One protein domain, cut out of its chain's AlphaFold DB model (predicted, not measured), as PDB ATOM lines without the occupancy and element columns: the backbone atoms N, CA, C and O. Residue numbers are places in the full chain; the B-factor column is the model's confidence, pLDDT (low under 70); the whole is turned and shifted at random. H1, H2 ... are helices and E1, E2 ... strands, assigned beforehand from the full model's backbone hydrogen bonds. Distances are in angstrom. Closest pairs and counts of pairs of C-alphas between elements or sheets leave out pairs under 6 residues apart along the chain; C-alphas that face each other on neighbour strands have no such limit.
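Overview. This is residues 506 to 633 of the 963 residues of a protein of Lingula unguis (UniProt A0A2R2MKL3). A strongly twisted sheet of five parallel strands makes the core, with H4 packed on one face and H1 on the opposite face, while the long helix H3 reaches away from the sheet as an arm that meets it with residues 553 to 557. Residues 590 to 595 stick out in a loop between E4 and E5. The printed part has 128 residues with four named helices and five named strands, in the order E1 H1 H2 E2 H3 E3 H4 E4 E5, and the sheet runs E2 E1 E3 E4 E5. The class is mixed, helices and strands, with under half of the residues in named elements. The whole is compact, with a radius of gyration of the C-alphas of 15.2 A and spans of 42 by 37 by 29 A.

Arrangement. E1, residues 506 to 509, is parallel to E2, residues 528 to 531, with N 529 and O 506 2.8 A apart. Between them come H1, residues 513 to 519, and H2, residues 522 to 525, in a strand-helix-strand unit, two parallel neighbour strands joined through helices, with a right-handed crossover. H1 is on the sheet at a height of 7.7 A, only just over none of its strands. H2 only grazes the sheet, as does H3, residues 543 to 558. E2, H3 and E3, residues 560 to 565, make a split unit, also right-handed, with E1 between the strands; N 509 and O 564 are 2.8 A apart. H4, residues 568 to 576, lies over E3 at a height of 8.9 A and along it, at 22 degrees on the local plane; their closest C-alphas, of Thr 565 and Ala 571, are 6.7 A apart. E3, H4 and E4, residues 581 to 586, make another right-handed unit, with N 582 and O 563 2.9 A apart. E5, residues 605 to 609, is parallel to E4, with N 609 and O 585 2.8 A apart. Every O i to N i+4 pair is within hydrogen-bond range in H1 and H3, 3 of 5 are in H4, and H2 is too short for such a pair.

Along the chain. E1 begins at C-alpha 506 (28.897, 100.924, 58.838). H3 is 23.0 A long, E4 16.1 A, E5 13.3 A, E3 12.8 A and H4 12.2 A. E5 ends at C-alpha 609 (41.275, 95.649, 44.050).

Size, cuts and confidence. The C-alphas farthest apart, of Phe 541 and Asn 621, are 45.9 A apart. The printed part has no cut. The links E2 to H3 and E4 to E5 are long. Residues 588 to 596 and 598 have pLDDT under 70.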
ATOM      1  N   VAL A 506      28.156 101.254  60.065       92.12
ATOM      2  CA  VAL A 506      28.897 100.924  58.838       92.12
ATOM      3  C   VAL A 506      28.624  99.463  58.527       92.12
ATOM      4  O   VAL A 506      28.909  98.604  59.357       92.12
ATOM      5  N   LEU A 507      28.075  99.161  57.352       92.94
ATOM      6  CA  LEU A 507      27.786  97.780  56.959       92.94
ATOM      7  C   LEU A 507      28.801  97.290  55.932       92.94
ATOM      8  O   LEU A 507      29.078  97.973  54.948       92.94
ATOM      9  N   VAL A 508      29.314  96.080  56.132       91.94
ATOM     10  CA  VAL A 508      30.140  95.359  55.158       91.94
ATOM     11  C   VAL A 508      29.364  94.127  54.723       91.94
ATOM     12  O   VAL A 508      29.024  93.284  55.552       91.94
ATOM     13  N   VAL A 509      29.056  94.021  53.430       88.06
ATOM     14  CA  VAL A 509      28.191  92.960  52.905       88.06
ATOM     15  C   VAL A 509      28.826  92.314  51.684       88.06
ATOM     16  O   VAL A 509      28.990  92.960  50.648       88.06
ATOM     17  N   ASP A 510      29.169  91.030  51.796       84.75
ATOM     18  CA  ASP A 510      29.829  90.255  50.738       84.75
ATOM     19  C   ASP A 510      31.130  90.894  50.200       84.75
ATOM     20  O   ASP A 510      31.325  91.045  48.991       84.75
ATOM     21  N   VAL A 511      32.042  91.282  51.092       87.94
ATOM     22  CA  VAL A 511      33.393  91.738  50.722       87.94
ATOM     23  C   VAL A 511      34.424  90.790  51.336       87.94
ATOM     24  O   VAL A 511      34.292  90.411  52.498       87.94
ATOM     25  N   ASP A 512      35.443  90.394  50.563       88.06
ATOM     26  CA  ASP A 512      36.561  89.591  51.078       88.06
ATOM     27  C   ASP A 512      37.243  90.342  52.228       88.06
ATOM     28  O   ASP A 512      37.588  91.521  52.096       88.06
ATOM     29  N   ARG A 513      37.454  89.659  53.357       89.38
ATOM     30  CA  ARG A 513      38.038  90.252  54.563       89.38
ATOM     31  C   ARG A 513      39.378  90.945  54.287       89.38
ATOM     32  O   ARG A 513      39.615  92.010  54.845       89.38
ATOM     33  N   ARG A 514      40.214  90.404  53.393       90.38
ATOM     34  CA  ARG A 514      41.511  91.000  53.026       90.38
ATOM     35  C   ARG A 514      41.332  92.328  52.297       90.38
ATOM     36  O   ARG A 514      42.044  93.279  52.588       90.38
ATOM     37  N   ALA A 515      40.335  92.429  51.415       90.31
ATOM     38  CA  ALA A 515      39.992  93.689  50.757       90.31
ATOM     39  C   ALA A 515      39.480  94.734  51.766       90.31
ATOM     40  O   ALA A 515      39.833  95.905  51.667       90.31
ATOM     41  N   VAL A 516      38.701  94.322  52.773       91.25
ATOM     42  CA  VAL A 516      38.275  95.219  53.865       91.25
ATOM     43  C   VAL A 516      39.477  95.692  54.686       91.25
ATOM     44  O   VAL A 516      39.594  96.879  54.972       91.25
ATOM     45  N   GLU A 517      40.384  94.786  55.052       92.75
ATOM     46  CA  GLU A 517      41.584  95.099  55.838       92.75
ATOM     47  C   GLU A 517      42.589  95.982  55.077       92.75
ATOM     48  O   GLU A 517      43.262  96.792  55.713       92.75
ATOM     49  N   LEU A 518      42.640  95.870  53.743       91.75
ATOM     50  CA  LEU A 518      43.476  96.671  52.844       91.75
ATOM     51  C   LEU A 518      42.928  98.088  52.591       91.75
ATOM     52  O   LEU A 518      43.702  99.040  52.536       91.75
ATOM     53  N   ILE A 519      41.615  98.230  52.381       91.50
ATOM     54  CA  ILE A 519      41.002  99.478  51.882       91.50
ATOM     55  C   ILE A 519      40.451 100.347  53.022       91.50
ATOM     56  O   ILE A 519      40.417 101.572  52.907       91.50
ATOM     57  N   VAL A 520      39.963  99.732  54.106       91.38
ATOM     58  CA  VAL A 520      39.144 100.418  55.118       91.38
ATOM     59  C   VAL A 520      39.976 100.794  56.348       91.38
ATOM     60  O   VAL A 520      40.534  99.903  57.000       91.38
ATOM     61  N   PRO A 521      40.007 102.082  56.748       92.88
ATOM     62  CA  PRO A 521      40.697 102.523  57.958       92.88
ATOM     63  C   PRO A 521      40.270 101.747  59.211       92.88
ATOM     64  O   PRO A 521      39.093 101.423  59.392       92.88
ATOM     65  N   TYR A 522      41.226 101.471  60.107       92.50
ATOM     66  CA  TYR A 522      41.004 100.628  61.290       92.50
ATOM     67  C   TYR A 522      39.828 101.099  62.164       92.50
ATOM     68  O   TYR A 522      39.008 100.280  62.578       92.50
ATOM     69  N   HIS A 523      39.701 102.411  62.402       91.44
ATOM     70  CA  HIS A 523      38.639 102.980  63.244       91.44
ATOM     71  C   HIS A 523      37.233 102.779  62.663       91.44
ATOM     72  O   HIS A 523      36.273 102.594  63.412       91.44
ATOM     73  N   ILE A 524      37.128 102.728  61.334       91.44
ATOM     74  CA  ILE A 524      35.885 102.470  60.604       91.44
ATOM     75  C   ILE A 524      35.556 100.977  60.642       91.44
ATOM     76  O   ILE A 524      34.461 100.601  61.055       91.44
ATOM     77  N   ARG A 525      36.505 100.096  60.288       90.75
ATOM     78  CA  ARG A 525      36.243  98.644  60.272       90.75
ATOM     79  C   ARG A 525      36.047  98.036  61.663       90.75
ATOM     80  O   ARG A 525      35.356  97.031  61.772       90.75
ATOM     81  N   LYS A 526      36.571  98.653  62.731       88.88
ATOM     82  CA  LYS A 526      36.301  98.244  64.124       88.88
ATOM     83  C   LYS A 526      34.822  98.398  64.516       88.88
ATOM     84  O   LYS A 526      34.347  97.638  65.351       88.88
ATOM     85  N   SER A 527      34.113  99.368  63.933       84.38
ATOM     86  CA  SER A 527      32.679  99.606  64.171       84.38
ATOM     87  C   SER A 527      31.770  99.009  63.088       84.38
ATOM     88  O   SER A 527      30.559  99.224  63.116       84.38
ATOM     89  N   ALA A 528      32.326  98.258  62.131       88.88
ATOM     90  CA  ALA A 528      31.568  97.734  61.006       88.88
ATOM     91  C   ALA A 528      30.823  96.431  61.342       88.88
ATOM     92  O   ALA A 528      31.410  95.458  61.818       88.88
ATOM     93  N   ILE A 529      29.533  96.390  61.016       89.12
ATOM     94  CA  ILE A 529      28.690  95.199  61.123       89.12
ATOM     95  C   ILE A 529      28.818  94.416  59.813       89.12
ATOM     96  O   ILE A 529      28.573  94.948  58.729       89.12
ATOM     97  N   THR A 530      29.205  93.142  59.901       84.62
ATOM     98  CA  THR A 530      29.268  92.258  58.729       84.62
ATOM     99  C   THR A 530      27.926  91.562  58.528       84.62
ATOM    100  O   THR A 530      27.437  90.904  59.444       84.62
ATOM    101  N   ALA A 531      27.355  91.670  57.331       78.38
ATOM    102  CA  ALA A 531      26.166  90.926  56.918       78.38
ATOM    103  C   ALA A 531      26.494  89.969  55.759       78.38
ATOM    104  O   ALA A 531      27.450  90.182  55.008       78.38
ATOM    105  N   ILE A 532      25.687  88.917  55.604       73.12
ATOM    106  CA  ILE A 532      25.845  87.895  54.559       73.12
ATOM    107  C   ILE A 532      24.570  87.761  53.718       73.12
ATOM    108  O   ILE A 532      23.458  87.875  54.227       73.12
ATOM    109  N   HIS A 533      24.737  87.518  52.418       71.00
ATOM    110  CA  HIS A 533      23.641  87.406  51.442       71.00
ATOM    111  C   HIS A 533      22.856  86.084  51.457       71.00
ATOM    112  O   HIS A 533      21.727  86.045  50.961       71.00
ATOM    113  N   ASN A 534      23.465  85.000  51.944       76.69
ATOM    114  CA  ASN A 534      22.911  83.653  51.832       76.69
ATOM    115  C   ASN A 534      21.933  83.366  52.965       76.69
ATOM    116  O   ASN A 534      22.311  83.417  54.136       76.69
ATOM    117  N   LEU A 535      20.698  83.006  52.614       76.44
ATOM    118  CA  LEU A 535      19.724  82.540  53.598       76.44
ATOM    119  C   LEU A 535      19.959  81.052  53.931       76.44
ATOM    120  O   LEU A 535      20.378  80.292  53.052       76.44
ATOM    121  N   PRO A 536      19.689  80.612  55.178       79.19
ATOM    122  CA  PRO A 536      19.810  79.210  55.570       79.19
ATOM    123  C   PRO A 536      18.963  78.284  54.695       79.19
ATOM    124  O   PRO A 536      17.818  78.602  54.373       79.19
ATOM    125  N   SER A 537      19.473  77.090  54.380       77.06
ATOM    126  CA  SER A 537      18.764  76.103  53.546       77.06
ATOM    127  C   SER A 537      17.393  75.693  54.102       77.06
ATOM    128  O   SER A 537      16.516  75.313  53.330       77.06
ATOM    129  N   SER A 538      17.176  75.819  55.417       78.19
ATOM    130  CA  SER A 538      15.874  75.612  56.068       78.19
ATOM    131  C   SER A 538      14.783  76.579  55.588       78.19
ATOM    132  O   SER A 538      13.610  76.229  55.625       78.19
ATOM    133  N   MET A 539      15.146  77.764  55.082       79.06
ATOM    134  CA  MET A 539      14.204  78.754  54.547       79.06
ATOM    135  C   MET A 539      13.865  78.540  53.062       79.06
ATOM    136  O   MET A 539      13.098  79.321  52.506       79.06
ATOM    137  N   LYS A 540      14.409  77.509  52.389       74.88
ATOM    138  CA  LYS A 540      14.271  77.349  50.926       74.88
ATOM    139  C   LYS A 540      12.814  77.367  50.459       74.88
ATOM    140  O   LYS A 540      12.473  78.101  49.534       74.88
ATOM    141  N   PHE A 541      11.969  76.577  51.113       74.62
ATOM    142  CA  PHE A 541      10.554  76.451  50.763       74.62
ATOM    143  C   PHE A 541       9.648  77.395  51.566       74.62
ATOM    144  O   PHE A 541       8.480  77.552  51.222       74.62
ATOM    145  N   ASP A 542      10.180  78.094  52.577       76.75
ATOM    146  CA  ASP A 542       9.435  79.146  53.266       76.75
ATOM    147  C   ASP A 542       9.685  80.517  52.631       76.75
ATOM    148  O   ASP A 542      10.513  81.320  53.064       76.75
ATOM    149  N   ILE A 543       8.913  80.791  51.585       76.00
ATOM    150  CA  ILE A 543       8.940  82.061  50.865       76.00
ATOM    151  C   ILE A 543       8.714  83.295  51.758       76.00
ATOM    152  O   ILE A 543       9.304  84.342  51.504       76.00
ATOM    153  N   ILE A 544       7.910  83.193  52.821       76.81
ATOM    154  CA  ILE A 544       7.640  84.337  53.703       76.81
ATOM    155  C   ILE A 544       8.813  84.577  54.647       76.81
ATOM    156  O   ILE A 544       9.228  85.724  54.770       76.81
ATOM    157  N   ALA A 545       9.407  83.529  55.228       80.00
ATOM    158  CA  ALA A 545      10.605  83.680  56.060       80.00
ATOM    159  C   ALA A 545      11.758  84.343  55.280       80.00
ATOM    160  O   ALA A 545      12.480  85.184  55.820       80.00
ATOM    161  N   ARG A 546      11.891  84.041  53.978       83.06
ATOM    162  CA  ARG A 546      12.842  84.742  53.098       83.06
ATOM    163  C   ARG A 546      12.504  86.228  52.925       83.06
ATOM    164  O   ARG A 546      13.403  87.060  53.007       83.06
ATOM    165  N   TYR A 547      11.230  86.584  52.750       81.56
ATOM    166  CA  TYR A 547      10.806  87.990  52.677       81.56
ATOM    167  C   TYR A 547      10.931  88.747  54.006       81.56
ATOM    168  O   TYR A 547      11.267  89.931  53.998       81.56
ATOM    169  N   GLU A 548      10.720  88.086  55.143       80.56
ATOM    170  CA  GLU A 548      10.969  88.647  56.476       80.56
ATOM    171  C   GLU A 548      12.467  88.932  56.673       80.56
ATOM    172  O   GLU A 548      12.833  90.034  57.088       80.56
ATOM    173  N   ALA A 549      13.344  88.005  56.267       83.38
ATOM    174  CA  ALA A 549      14.793  88.208  56.269       83.38
ATOM    175  C   ALA A 549      15.239  89.338  55.317       83.38
ATOM    176  O   ALA A 549      16.103  90.144  55.675       83.38
ATOM    177  N   ALA A 550      14.636  89.448  54.129       85.44
ATOM    178  CA  ALA A 550      14.854  90.567  53.212       85.44
ATOM    179  C   ALA A 550      14.420  91.908  53.833       85.44
ATOM    180  O   ALA A 550      15.136  92.904  53.722       85.44
ATOM    181  N   ASN A 551      13.276  91.945  54.524       83.31
ATOM    182  CA  ASN A 551      12.753  93.162  55.145       83.31
ATOM    183  C   ASN A 551      13.611  93.598  56.342       83.31
ATOM    184  O   ASN A 551      13.960  94.771  56.444       83.31
ATOM    185  N   HIS A 552      14.030  92.661  57.196       82.06
ATOM    186  CA  HIS A 552      14.948  92.952  58.299       82.06
ATOM    187  C   HIS A 552      16.286  93.521  57.800       82.06
ATOM    188  O   HIS A 552      16.825  94.471  58.368       82.06
ATOM    189  N   LEU A 553      16.804  92.995  56.687       84.50
ATOM    190  CA  LEU A 553      18.020  93.504  56.056       84.50
ATOM    191  C   LEU A 553      17.835  94.934  55.500       84.50
ATOM    192  O   LEU A 553      18.740  95.762  55.606       84.50
ATOM    193  N   MET A 554      16.643  95.277  54.994       85.06
ATOM    194  CA  MET A 554      16.298  96.657  54.616       85.06
ATOM    195  C   MET A 554      16.223  97.606  55.821       85.06
ATOM    196  O   MET A 554      16.672  98.751  55.727       85.06
ATOM    197  N   GLU A 555      15.711  97.141  56.963       82.75
ATOM    198  CA  GLU A 555      15.724  97.911  58.213       82.75
ATOM    199  C   GLU A 555      17.159  98.181  58.690       82.75
ATOM    200  O   GLU A 555      17.467  99.319  59.057       82.75
ATOM    201  N   GLN A 556      18.050  97.183  58.608       85.12
ATOM    202  CA  GLN A 556      19.482  97.352  58.892       85.12
ATOM    203  C   GLN A 556      20.119  98.413  57.982       85.12
ATOM    204  O   GLN A 556      20.780  99.318  58.489       85.12
ATOM    205  N   TYR A 557      19.877  98.377  56.662       87.75
ATOM    206  CA  TYR A 557      20.438  99.388  55.751       87.75
ATOM    207  C   TYR A 557      19.950 100.791  56.104       87.75
ATOM    208  O   TYR A 557      20.739 101.728  56.084       87.75
ATOM    209  N   SER A 558      18.680 100.953  56.488       85.44
ATOM    210  CA  SER A 558      18.116 102.275  56.791       85.44
ATOM    211  C   SER A 558      18.865 103.048  57.898       85.44
ATOM    212  O   SER A 558      18.858 104.283  57.879       85.44
ATOM    213  N   ARG A 559      19.565 102.332  58.798       87.56
ATOM    214  CA  ARG A 559      20.405 102.872  59.888       87.56
ATOM    215  C   ARG A 559      21.871 103.107  59.495       87.56
ATOM    216  O   ARG A 559      22.610 103.749  60.243       87.56
ATOM    217  N   ALA A 560      22.296 102.633  58.327       90.69
ATOM    218  CA  ALA A 560      23.677 102.728  57.876       90.69
ATOM    219  C   ALA A 560      24.048 104.143  57.412       90.69
ATOM    220  O   ALA A 560      23.349 104.756  56.600       90.69
ATOM    221  N   LYS A 561      25.200 104.648  57.870       91.44
ATOM    222  CA  LYS A 561      25.859 105.837  57.300       91.44
ATOM    223  C   LYS A 561      26.705 105.505  56.067       91.44
ATOM    224  O   LYS A 561      26.994 106.398  55.275       91.44
ATOM    225  N   LEU A 562      27.110 104.241  55.921       93.06
ATOM    226  CA  LEU A 562      27.955 103.742  54.837       93.06
ATOM    227  C   LEU A 562      27.716 102.244  54.622       93.06
ATOM    228  O   LEU A 562      27.652 101.488  55.592       93.06
ATOM    229  N   VAL A 563      27.657 101.811  53.361       93.94
ATOM    230  CA  VAL A 563      27.614 100.389  52.990       93.94
ATOM    231  C   VAL A 563      28.763 100.050  52.044       93.94
ATOM    232  O   VAL A 563      28.951 100.700  51.018       93.94
ATOM    233  N   LEU A 564      29.525  99.011  52.376       93.44
ATOM    234  CA  LEU A 564      30.564  98.418  51.539       93.44
ATOM    235  C   LEU A 564      30.057  97.101  50.965       93.44
ATOM    236  O   LEU A 564      29.652  96.219  51.721       93.44
ATOM    237  N   THR A 565      30.095  96.938  49.642       91.88
ATOM    238  CA  THR A 565      29.666  95.680  49.015       91.88
ATOM    239  C   THR A 565      30.274  95.435  47.637       91.88
ATOM    240  O   THR A 565      30.643  96.369  46.931       91.88
ATOM    241  N   SER A 566      30.331  94.166  47.228       88.06
ATOM    242  CA  SER A 566      30.584  93.738  45.843       88.06
ATOM    243  C   SER A 566      29.293  93.438  45.052       88.06
ATOM    244  O   SER A 566      29.339  93.030  43.889       88.06
ATOM    245  N   ARG A 567      28.107  93.603  45.666       84.69
ATOM    246  CA  ARG A 567      26.812  93.153  45.122       84.69
ATOM    247  C   ARG A 567      25.912  94.313  44.701       84.69
ATOM    248  O   ARG A 567      25.456  95.101  45.526       84.69
ATOM    249  N   ILE A 568      25.544  94.368  43.419       86.69
ATOM    250  CA  ILE A 568      24.649  95.422  42.902       86.69
ATOM    251  C   ILE A 568      23.249  95.400  43.540       86.69
ATOM    252  O   ILE A 568      22.681  96.459  43.785       86.69
ATOM    253  N   HIS A 569      22.717  94.225  43.896       83.12
ATOM    254  CA  HIS A 569      21.419  94.086  44.579       83.12
ATOM    255  C   HIS A 569      21.409  94.620  46.015       83.12
ATOM    256  O   HIS A 569      20.343  94.753  46.604       83.12
ATOM    257  N   PHE A 570      22.582  94.950  46.555       84.44
ATOM    258  CA  PHE A 570      22.794  95.512  47.886       84.44
ATOM    259  C   PHE A 570      23.155  97.001  47.767       84.44
ATOM    260  O   PHE A 570      22.619  97.837  48.488       84.44
ATOM    261  N   ALA A 571      23.973  97.352  46.771       91.00
ATOM    262  CA  ALA A 571      24.334  98.726  46.447       91.00
ATOM    263  C   ALA A 571      23.138  99.575  45.960       91.00
ATOM    264  O   ALA A 571      22.909 100.681  46.448       91.00
ATOM    265  N   LEU A 572      22.332  99.065  45.023       92.19
ATOM    266  CA  LEU A 572      21.214  99.805  44.423       92.19
ATOM    267  C   LEU A 572      20.069 100.163  45.404       92.19
ATOM    268  O   LEU A 572      19.642 101.319  45.369       92.19
ATOM    269  N   PRO A 573      19.588  99.296  46.327       91.12
ATOM    270  CA  PRO A 573      18.628  99.739  47.345       91.12
ATOM    271  C   PRO A 573      19.220 100.793  48.290       91.12
ATOM    272  O   PRO A 573      18.517 101.724  48.677       91.12
ATOM    273  N   CYS A 574      20.516 100.716  48.613       91.56
ATOM    274  CA  CYS A 574      21.180 101.745  49.418       91.56
ATOM    275  C   CYS A 574      21.173 103.110  48.713       91.56
ATOM    276  O   CYS A 574      20.888 104.129  49.341       91.56
ATOM    277  N   LEU A 575      21.367 103.137  47.389       90.44
ATOM    278  CA  LEU A 575      21.206 104.347  46.576       90.44
ATOM    279  C   LEU A 575      19.783 104.906  46.611       90.44
ATOM    280  O   LEU A 575      19.619 106.119  46.737       90.44
ATOM    281  N   ALA A 576      18.767 104.042  46.532       88.50
ATOM    282  CA  ALA A 576      17.362 104.439  46.659       88.50
ATOM    283  C   ALA A 576      17.076 105.118  48.008       88.50
ATOM    284  O   ALA A 576      16.298 106.071  48.084       88.50
ATOM    285  N   MET A 577      17.753 104.650  49.061       86.31
ATOM    286  CA  MET A 577      17.675 105.191  50.415       86.31
ATOM    287  C   MET A 577      18.607 106.388  50.681       86.31
ATOM    288  O   MET A 577      18.666 106.865  51.815       86.31
ATOM    289  N   GLU A 578      19.329 106.891  49.676       87.00
ATOM    290  CA  GLU A 578      20.350 107.942  49.820       87.00
ATOM    291  C   GLU A 578      21.463 107.585  50.832       87.00
ATOM    292  O   GLU A 578      21.966 108.445  51.553       87.00
ATOM    293  N   ILE A 579      21.836 106.306  50.921       90.81
ATOM    294  CA  ILE A 579      22.952 105.819  51.741       90.81
ATOM    295  C   ILE A 579      24.215 105.759  50.864       90.81
ATOM    296  O   ILE A 579      24.168 105.146  49.793       90.81
ATOM    297  N   PRO A 580      25.340 106.373  51.271       92.75
ATOM    298  CA  PRO A 580      26.629 106.231  50.598       92.75
ATOM    299  C   PRO A 580      27.067 104.767  50.457       92.75
ATOM    300  O   PRO A 580      27.049 104.005  51.425       92.75
ATOM    301  N   VAL A 581      27.480 104.387  49.248       94.69
ATOM    302  CA  VAL A 581      27.952 103.042  48.910       94.69
ATOM    303  C   VAL A 581      29.371 103.096  48.372       94.69
ATOM    304  O   VAL A 581      29.661 103.820  47.416       94.69
ATOM    305  N   VAL A 582      30.220 102.247  48.944       94.62
ATOM    306  CA  VAL A 582      31.526 101.892  48.396       94.62
ATOM    307  C   VAL A 582      31.411 100.536  47.707       94.62
ATOM    308  O   VAL A 582      31.130  99.518  48.345       94.62
ATOM    309  N   PHE A 583      31.599 100.530  46.389       93.56
ATOM    310  CA  PHE A 583      31.489  99.329  45.571       93.56
ATOM    311  C   PHE A 583      32.867  98.722  45.319       93.56
ATOM    312  O   PHE A 583      33.732  99.350  44.705       93.56
ATOM    313  N   VAL A 584      33.073  97.496  45.797       91.00
ATOM    314  CA  VAL A 584      34.360  96.795  45.717       91.00
ATOM    315  C   VAL A 584      34.365  95.881  44.495       91.00
ATOM    316  O   VAL A 584      33.679  94.858  44.467       91.00
ATOM    317  N   LYS A 585      35.158  96.243  43.483       87.94
ATOM    318  CA  LYS A 585      35.362  95.466  42.255       87.94
ATOM    319  C   LYS A 585      36.706  94.739  42.301       87.94
ATOM    320  O   LYS A 585      37.720  95.326  42.660       87.94
ATOM    321  N   THR A 586      36.738  93.477  41.886       81.75
ATOM    322  CA  THR A 586      37.993  92.742  41.653       81.75
ATOM    323  C   THR A 586      38.447  92.948  40.208       81.75
ATOM    324  O   THR A 586      37.626  92.921  39.289       81.75
ATOM    325  N   ALA A 587      39.745  93.149  39.985       70.75
ATOM    326  CA  ALA A 587      40.310  93.320  38.651       70.75
ATOM    327  C   ALA A 587      40.059  92.080  37.764       70.75
ATOM    328  O   ALA A 587      40.514  90.969  38.059       70.75
ATOM    329  N   LEU A 588      39.331  92.277  36.662       60.09
ATOM    330  CA  LEU A 588      39.001  91.223  35.699       60.09
ATOM    331  C   LEU A 588      40.247  90.746  34.933       60.09
ATOM    332  O   LEU A 588      41.230  91.469  34.774       60.09
ATOM    333  N   SER A 589      40.201  89.512  34.426       40.62
ATOM    334  CA  SER A 589      41.185  89.031  33.446       40.62
ATOM    335  C   SER A 589      41.098  89.861  32.152       40.62
ATOM    336  O   SER A 589      39.986  90.176  31.737       40.62
ATOM    337  N   PRO A 590      42.203  90.117  31.426       40.56
ATOM    338  CA  PRO A 590      42.190  90.904  30.181       40.56
ATOM    339  C   PRO A 590      41.448  90.253  28.988       40.56
ATOM    340  O   PRO A 590      41.501  90.765  27.873       40.56
ATOM    341  N   LYS A 591      40.743  89.131  29.187       34.72
ATOM    342  CA  LYS A 591      39.983  88.412  28.153       34.72
ATOM    343  C   LYS A 591      38.504  88.821  28.135       34.72
ATOM    344  O   LYS A 591      37.659  88.052  28.567       34.72
ATOM    345  N   GLY A 592      38.211  89.999  27.582       39.00
ATOM    346  CA  GLY A 592      36.997  90.299  26.795       39.00
ATOM    347  C   GLY A 592      35.580  90.146  27.389       39.00
ATOM    348  O   GLY A 592      34.632  90.563  26.723       39.00
ATOM    349  N   GLU A 593      35.387  89.587  28.581       39.12
ATOM    350  CA  GLU A 593      34.067  89.504  29.217       39.12
ATOM    351  C   GLU A 593      33.604  90.898  29.663       39.12
ATOM    352  O   GLU A 593      34.259  91.556  30.473       39.12
ATOM    353  N   ARG A 594      32.464  91.350  29.123       53.25
ATOM    354  CA  ARG A 594      31.765  92.545  29.619       53.25
ATOM    355  C   ARG A 594      31.223  92.259  31.013       53.25
ATOM    356  O   ARG A 594      30.660  91.190  31.253       53.25
ATOM    357  N   ASP A 595      31.398  93.207  31.921       62.72
ATOM    358  CA  ASP A 595      30.999  93.035  33.309       62.72
ATOM    359  C   ASP A 595      29.471  93.127  33.414       62.72
ATOM    360  O   ASP A 595      28.845  94.038  32.873       62.72
ATOM    361  N   ARG A 596      28.849  92.227  34.176       65.75
ATOM    362  CA  ARG A 596      27.414  92.303  34.522       65.75
ATOM    363  C   ARG A 596      27.057  93.536  35.369       65.75
ATOM    364  O   ARG A 596      25.895  93.740  35.704       65.75
ATOM    365  N   THR A 597      28.052  94.322  35.783       72.25
ATOM    366  CA  THR A 597      27.874  95.625  36.437       72.25
ATOM    367  C   THR A 597      28.179  96.817  35.514       72.25
ATOM    368  O   THR A 597      28.166  97.958  35.981       72.25
ATOM    369  N   ASP A 598      28.463  96.589  34.225       69.62
ATOM    370  CA  ASP A 598      28.714  97.652  33.241       69.62
ATOM    371  C   ASP A 598      27.488  98.570  33.088       69.62
ATOM    372  O   ASP A 598      26.360  98.123  32.860       69.62
ATOM    373  N   GLY A 599      27.720  99.881  33.217       71.75
ATOM    374  CA  GLY A 599      26.668 100.906  33.259       71.75
ATOM    375  C   GLY A 599      25.992 101.081  34.628       71.75
ATOM    376  O   GLY A 599      25.055 101.866  34.736       71.75
ATOM    377  N   LEU A 600      26.444 100.368  35.671       83.75
ATOM    378  CA  LEU A 600      25.931 100.495  37.044       83.75
ATOM    379  C   LEU A 600      26.998 100.934  38.055       83.75
ATOM    380  O   LEU A 600      26.670 101.644  39.001       83.75
ATOM    381  N   THR A 601      28.266 100.550  37.876       84.19
ATOM    382  CA  THR A 601      29.350 100.903  38.823       84.19
ATOM    383  C   THR A 601      29.588 102.405  38.949       84.19
ATOM    384  O   THR A 601      29.966 102.885  40.014       84.19
ATOM    385  N   GLU A 602      29.311 103.168  37.889       82.31
ATOM    386  CA  GLU A 602      29.405 104.631  37.880       82.31
ATOM    387  C   GLU A 602      28.439 105.325  38.854       82.31
ATOM    388  O   GLU A 602      28.613 106.509  39.137       82.31
ATOM    389  N   LEU A 603      27.445 104.605  39.385       87.44
ATOM    390  CA  LEU A 603      26.524 105.104  40.403       87.44
ATOM    391  C   LEU A 603      27.102 105.023  41.830       87.44
ATOM    392  O   LEU A 603      26.490 105.548  42.755       87.44
ATOM    393  N   PHE A 604      28.244 104.359  42.042       91.88
ATOM    394  CA  PHE A 604      28.825 104.107  43.368       91.88
ATOM    395  C   PHE A 604      30.231 104.697  43.496       91.88
ATOM    396  O   PHE A 604      30.948 104.852  42.504       91.88
ATOM    397  N   HIS A 605      30.683 104.938  44.730       92.50
ATOM    398  CA  HIS A 605      32.104 105.186  44.989       92.50
ATOM    399  C   HIS A 605      32.867 103.874  44.772       92.50
ATOM    400  O   HIS A 605      32.862 102.995  45.628       92.50
ATOM    401  N   THR A 606      33.446 103.686  43.589       90.88
ATOM    402  CA  THR A 606      34.036 102.396  43.202       90.88
ATOM    403  C   THR A 606      35.529 102.334  43.525       90.88
ATOM    404  O   THR A 606      36.294 103.218  43.139       90.88
ATOM    405  N   VAL A 607      35.948 101.238  44.159       90.88
ATOM    406  CA  VAL A 607      37.351 100.842  44.334       90.88
ATOM    407  C   VAL A 607      37.612  99.550  43.568       90.88
ATOM    408  O   VAL A 607      36.801  98.624  43.597       90.88
ATOM    409  N   THR A 608      38.739  99.487  42.857       90.31
ATOM    410  CA  THR A 608      39.182  98.263  42.174       90.31
ATOM    411  C   THR A 608      40.366  97.666  42.916       90.31
ATOM    412  O   THR A 608      41.387  98.329  43.059       90.31
ATOM    413  N   VAL A 609      40.234  96.421  43.360       89.88
ATOM    414  CA  VAL A 609      41.275  95.649  44.050       89.88
ATOM    415  C   VAL A 609      41.908  94.670  43.069       89.88
ATOM    416  O   VAL A 609      41.213  94.130  42.200       89.88
ATOM    417  N   ASP A 610      43.210  94.418  43.189       88.62
ATOM    418  CA  ASP A 610      43.839  93.319  42.454       88.62
ATOM    419  C   ASP A 610      43.300  91.940  42.900       88.62
ATOM    420  O   ASP A 610      42.574  91.804  43.885       88.62
ATOM    421  N   LYS A 611      43.631  90.887  42.144       83.88
ATOM    422  CA  LYS A 611      43.145  89.523  42.423       83.88
ATOM    423  C   LYS A 611      43.763  88.871  43.662       83.88
ATOM    424  O   LYS A 611      43.189  87.915  44.176       83.88
ATOM    425  N   MET A 612      44.935  89.327  44.093       84.44
ATOM    426  CA  MET A 612      45.645  88.793  45.259       84.44
ATOM    427  C   MET A 612      45.221  89.509  46.552       84.44
ATOM    428  O   MET A 612      45.550  89.045  47.641       84.44
ATOM    429  N   MET A 613      44.420  90.576  46.427       86.62
ATOM    430  CA  MET A 613      44.012  91.492  47.490       86.62
ATOM    431  C   MET A 613      45.217  92.194  48.138       86.62
ATOM    432  O   MET A 613      45.243  92.387  49.351       86.62
ATOM    433  N   THR A 614      46.218  92.558  47.327       88.38
ATOM    434  CA  THR A 614      47.476  93.193  47.780       88.38
ATOM    435  C   THR A 614      47.556  94.698  47.518       88.38
ATOM    436  O   THR A 614      48.264  95.412  48.222       88.38
ATOM    437  N   SER A 615      46.824  95.200  46.526       90.31
ATOM    438  CA  SER A 615      46.784  96.603  46.117       90.31
ATOM    439  C   SER A 615      45.397  96.982  45.591       90.31
ATOM    440  O   SER A 615      44.602  96.125  45.186       90.31
ATOM    441  N   TYR A 616      45.094  98.281  45.598       91.38
ATOM    442  CA  TYR A 616      43.837  98.822  45.089       91.38
ATOM    443  C   TYR A 616      44.040 100.150  44.352       91.38
ATOM    444  O   TYR A 616      45.069 100.808  44.485       91.38
ATOM    445  N   LYS A 617      43.036 100.543  43.564       89.94
ATOM    446  CA  LYS A 617      42.978 101.811  42.831       89.94
ATOM    447  C   LYS A 617      41.607 102.470  42.979       89.94
ATOM    448  O   LYS A 617      40.576 101.797  42.885       89.94
ATOM    449  N   GLY A 618      41.609 103.794  43.131       85.81
ATOM    450  CA  GLY A 618      40.422 104.610  43.394       85.81
ATOM    451  C   GLY A 618      40.260 104.952  44.878       85.81
ATOM    452  O   GLY A 618      40.973 104.428  45.727       85.81
ATOM    453  N   MET A 619      39.314 105.847  45.181       85.50
ATOM    454  CA  MET A 619      39.000 106.340  46.537       85.50
ATOM    455  C   MET A 619      40.112 107.104  47.288       85.50
ATOM    456  O   MET A 619      39.961 107.368  48.477       85.50
ATOM    457  N   GLU A 620      41.171 107.549  46.608       78.62
ATOM    458  CA  GLU A 620      42.324 108.269  47.194       78.62
ATOM    459  C   GLU A 620      41.950 109.468  48.095       78.62
ATOM    460  O   GLU A 620      42.636 109.733  49.073       78.62
ATOM    461  N   ASN A 621      40.842 110.160  47.798       82.44
ATOM    462  CA  ASN A 621      40.346 111.318  48.558       82.44
ATOM    463  C   ASN A 621      38.982 111.065  49.241       82.44
ATOM    464  O   ASN A 621      38.227 112.004  49.495       82.44
ATOM    465  N   PHE A 622      38.605 109.805  49.486       89.62
ATOM    466  CA  PHE A 622      37.305 109.485  50.082       89.62
ATOM    467  C   PHE A 622      37.277 109.772  51.591       89.62
ATOM    468  O   PHE A 622      38.068 109.227  52.360       89.62
ATOM    469  N   ASN A 623      36.327 110.600  52.033       90.88
ATOM    470  CA  ASN A 623      36.131 110.897  53.450       90.88
ATOM    471  C   ASN A 623      35.327 109.776  54.130       90.88
ATOM    472  O   ASN A 623      34.111 109.691  53.974       90.88
ATOM    473  N   TRP A 624      36.006 108.920  54.891       90.94
ATOM    474  CA  TRP A 624      35.388 107.767  55.552       90.94
ATOM    475  C   TRP A 624      34.532 108.121  56.777       90.94
ATOM    476  O   TRP A 624      33.545 107.440  57.054       90.94
ATOM    477  N   ASP A 625      34.888 109.182  57.503       89.31
ATOM    478  CA  ASP A 625      34.165 109.630  58.697       89.31
ATOM    479  C   ASP A 625      32.875 110.379  58.337       89.31
ATOM    480  O   ASP A 625      31.862 110.265  59.033       89.31
ATOM    481  N   LYS A 626      32.892 111.084  57.198       89.19
ATOM    482  CA  LYS A 626      31.745 111.768  56.593       89.19
ATOM    483  C   LYS A 626      31.619 111.417  55.096       89.19
ATOM    484  O   LYS A 626      31.943 112.257  54.250       89.19
ATOM    485  N   PRO A 627      31.125 110.207  54.765       89.50
ATOM    486  CA  PRO A 627      30.961 109.741  53.390       89.50
ATOM    487  C   PRO A 627      30.137 110.686  52.516       89.50
ATOM    488  O   PRO A 627      29.066 111.157  52.906       89.50
ATOM    489  N   GLU A 628      30.621 110.945  51.302       86.12
ATOM    490  CA  GLU A 628      29.890 111.752  50.328       86.12
ATOM    491  C   GLU A 628      28.687 111.004  49.737       86.12
ATOM    492  O   GLU A 628      28.694 109.782  49.575       86.12
ATOM    493  N   ILE A 629      27.670 111.764  49.311       84.19
ATOM    494  CA  ILE A 629      26.568 111.247  48.489       84.19
ATOM    495  C   ILE A 629      27.143 110.550  47.249       84.19
ATOM    496  O   ILE A 629      28.077 111.058  46.624       84.19
ATOM    497  N   ASN A 630      26.552 109.412  46.888       88.31
ATOM    498  CA  ASN A 630      26.928 108.611  45.724       88.31
ATOM    499  C   ASN A 630      27.089 109.441  44.430       88.31
ATOM    500  O   ASN A 630      26.299 110.367  44.191       88.31
ATOM    501  N   PRO A 631      28.081 109.113  43.580       81.19
ATOM    502  CA  PRO A 631      28.297 109.799  42.312       81.19
ATOM    503  C   PRO A 631      27.137 109.563  41.337       81.19
ATOM    504  O   PRO A 631      26.324 108.658  41.500       81.19
ATOM    505  N   ASN A 632      27.049 110.414  40.310       75.19
ATOM    506  CA  ASN A 632      26.109 110.267  39.193       75.19
ATOM    507  C   ASN A 632      24.637 110.026  39.597       75.19
ATOM    508  O   ASN A 632      23.886 109.381  38.863       75.19
ATOM    509  N   ARG A 633      24.196 110.608  40.728       74.12
ATOM    510  CA  ARG A 633      22.806 110.561  41.227       74.12
ATOM    511  C   ARG A 633      21.770 110.806  40.125       74.12
ATOM    512  O   ARG A 633      20.757 110.119  40.093       74.12
TER     513      ARG A 633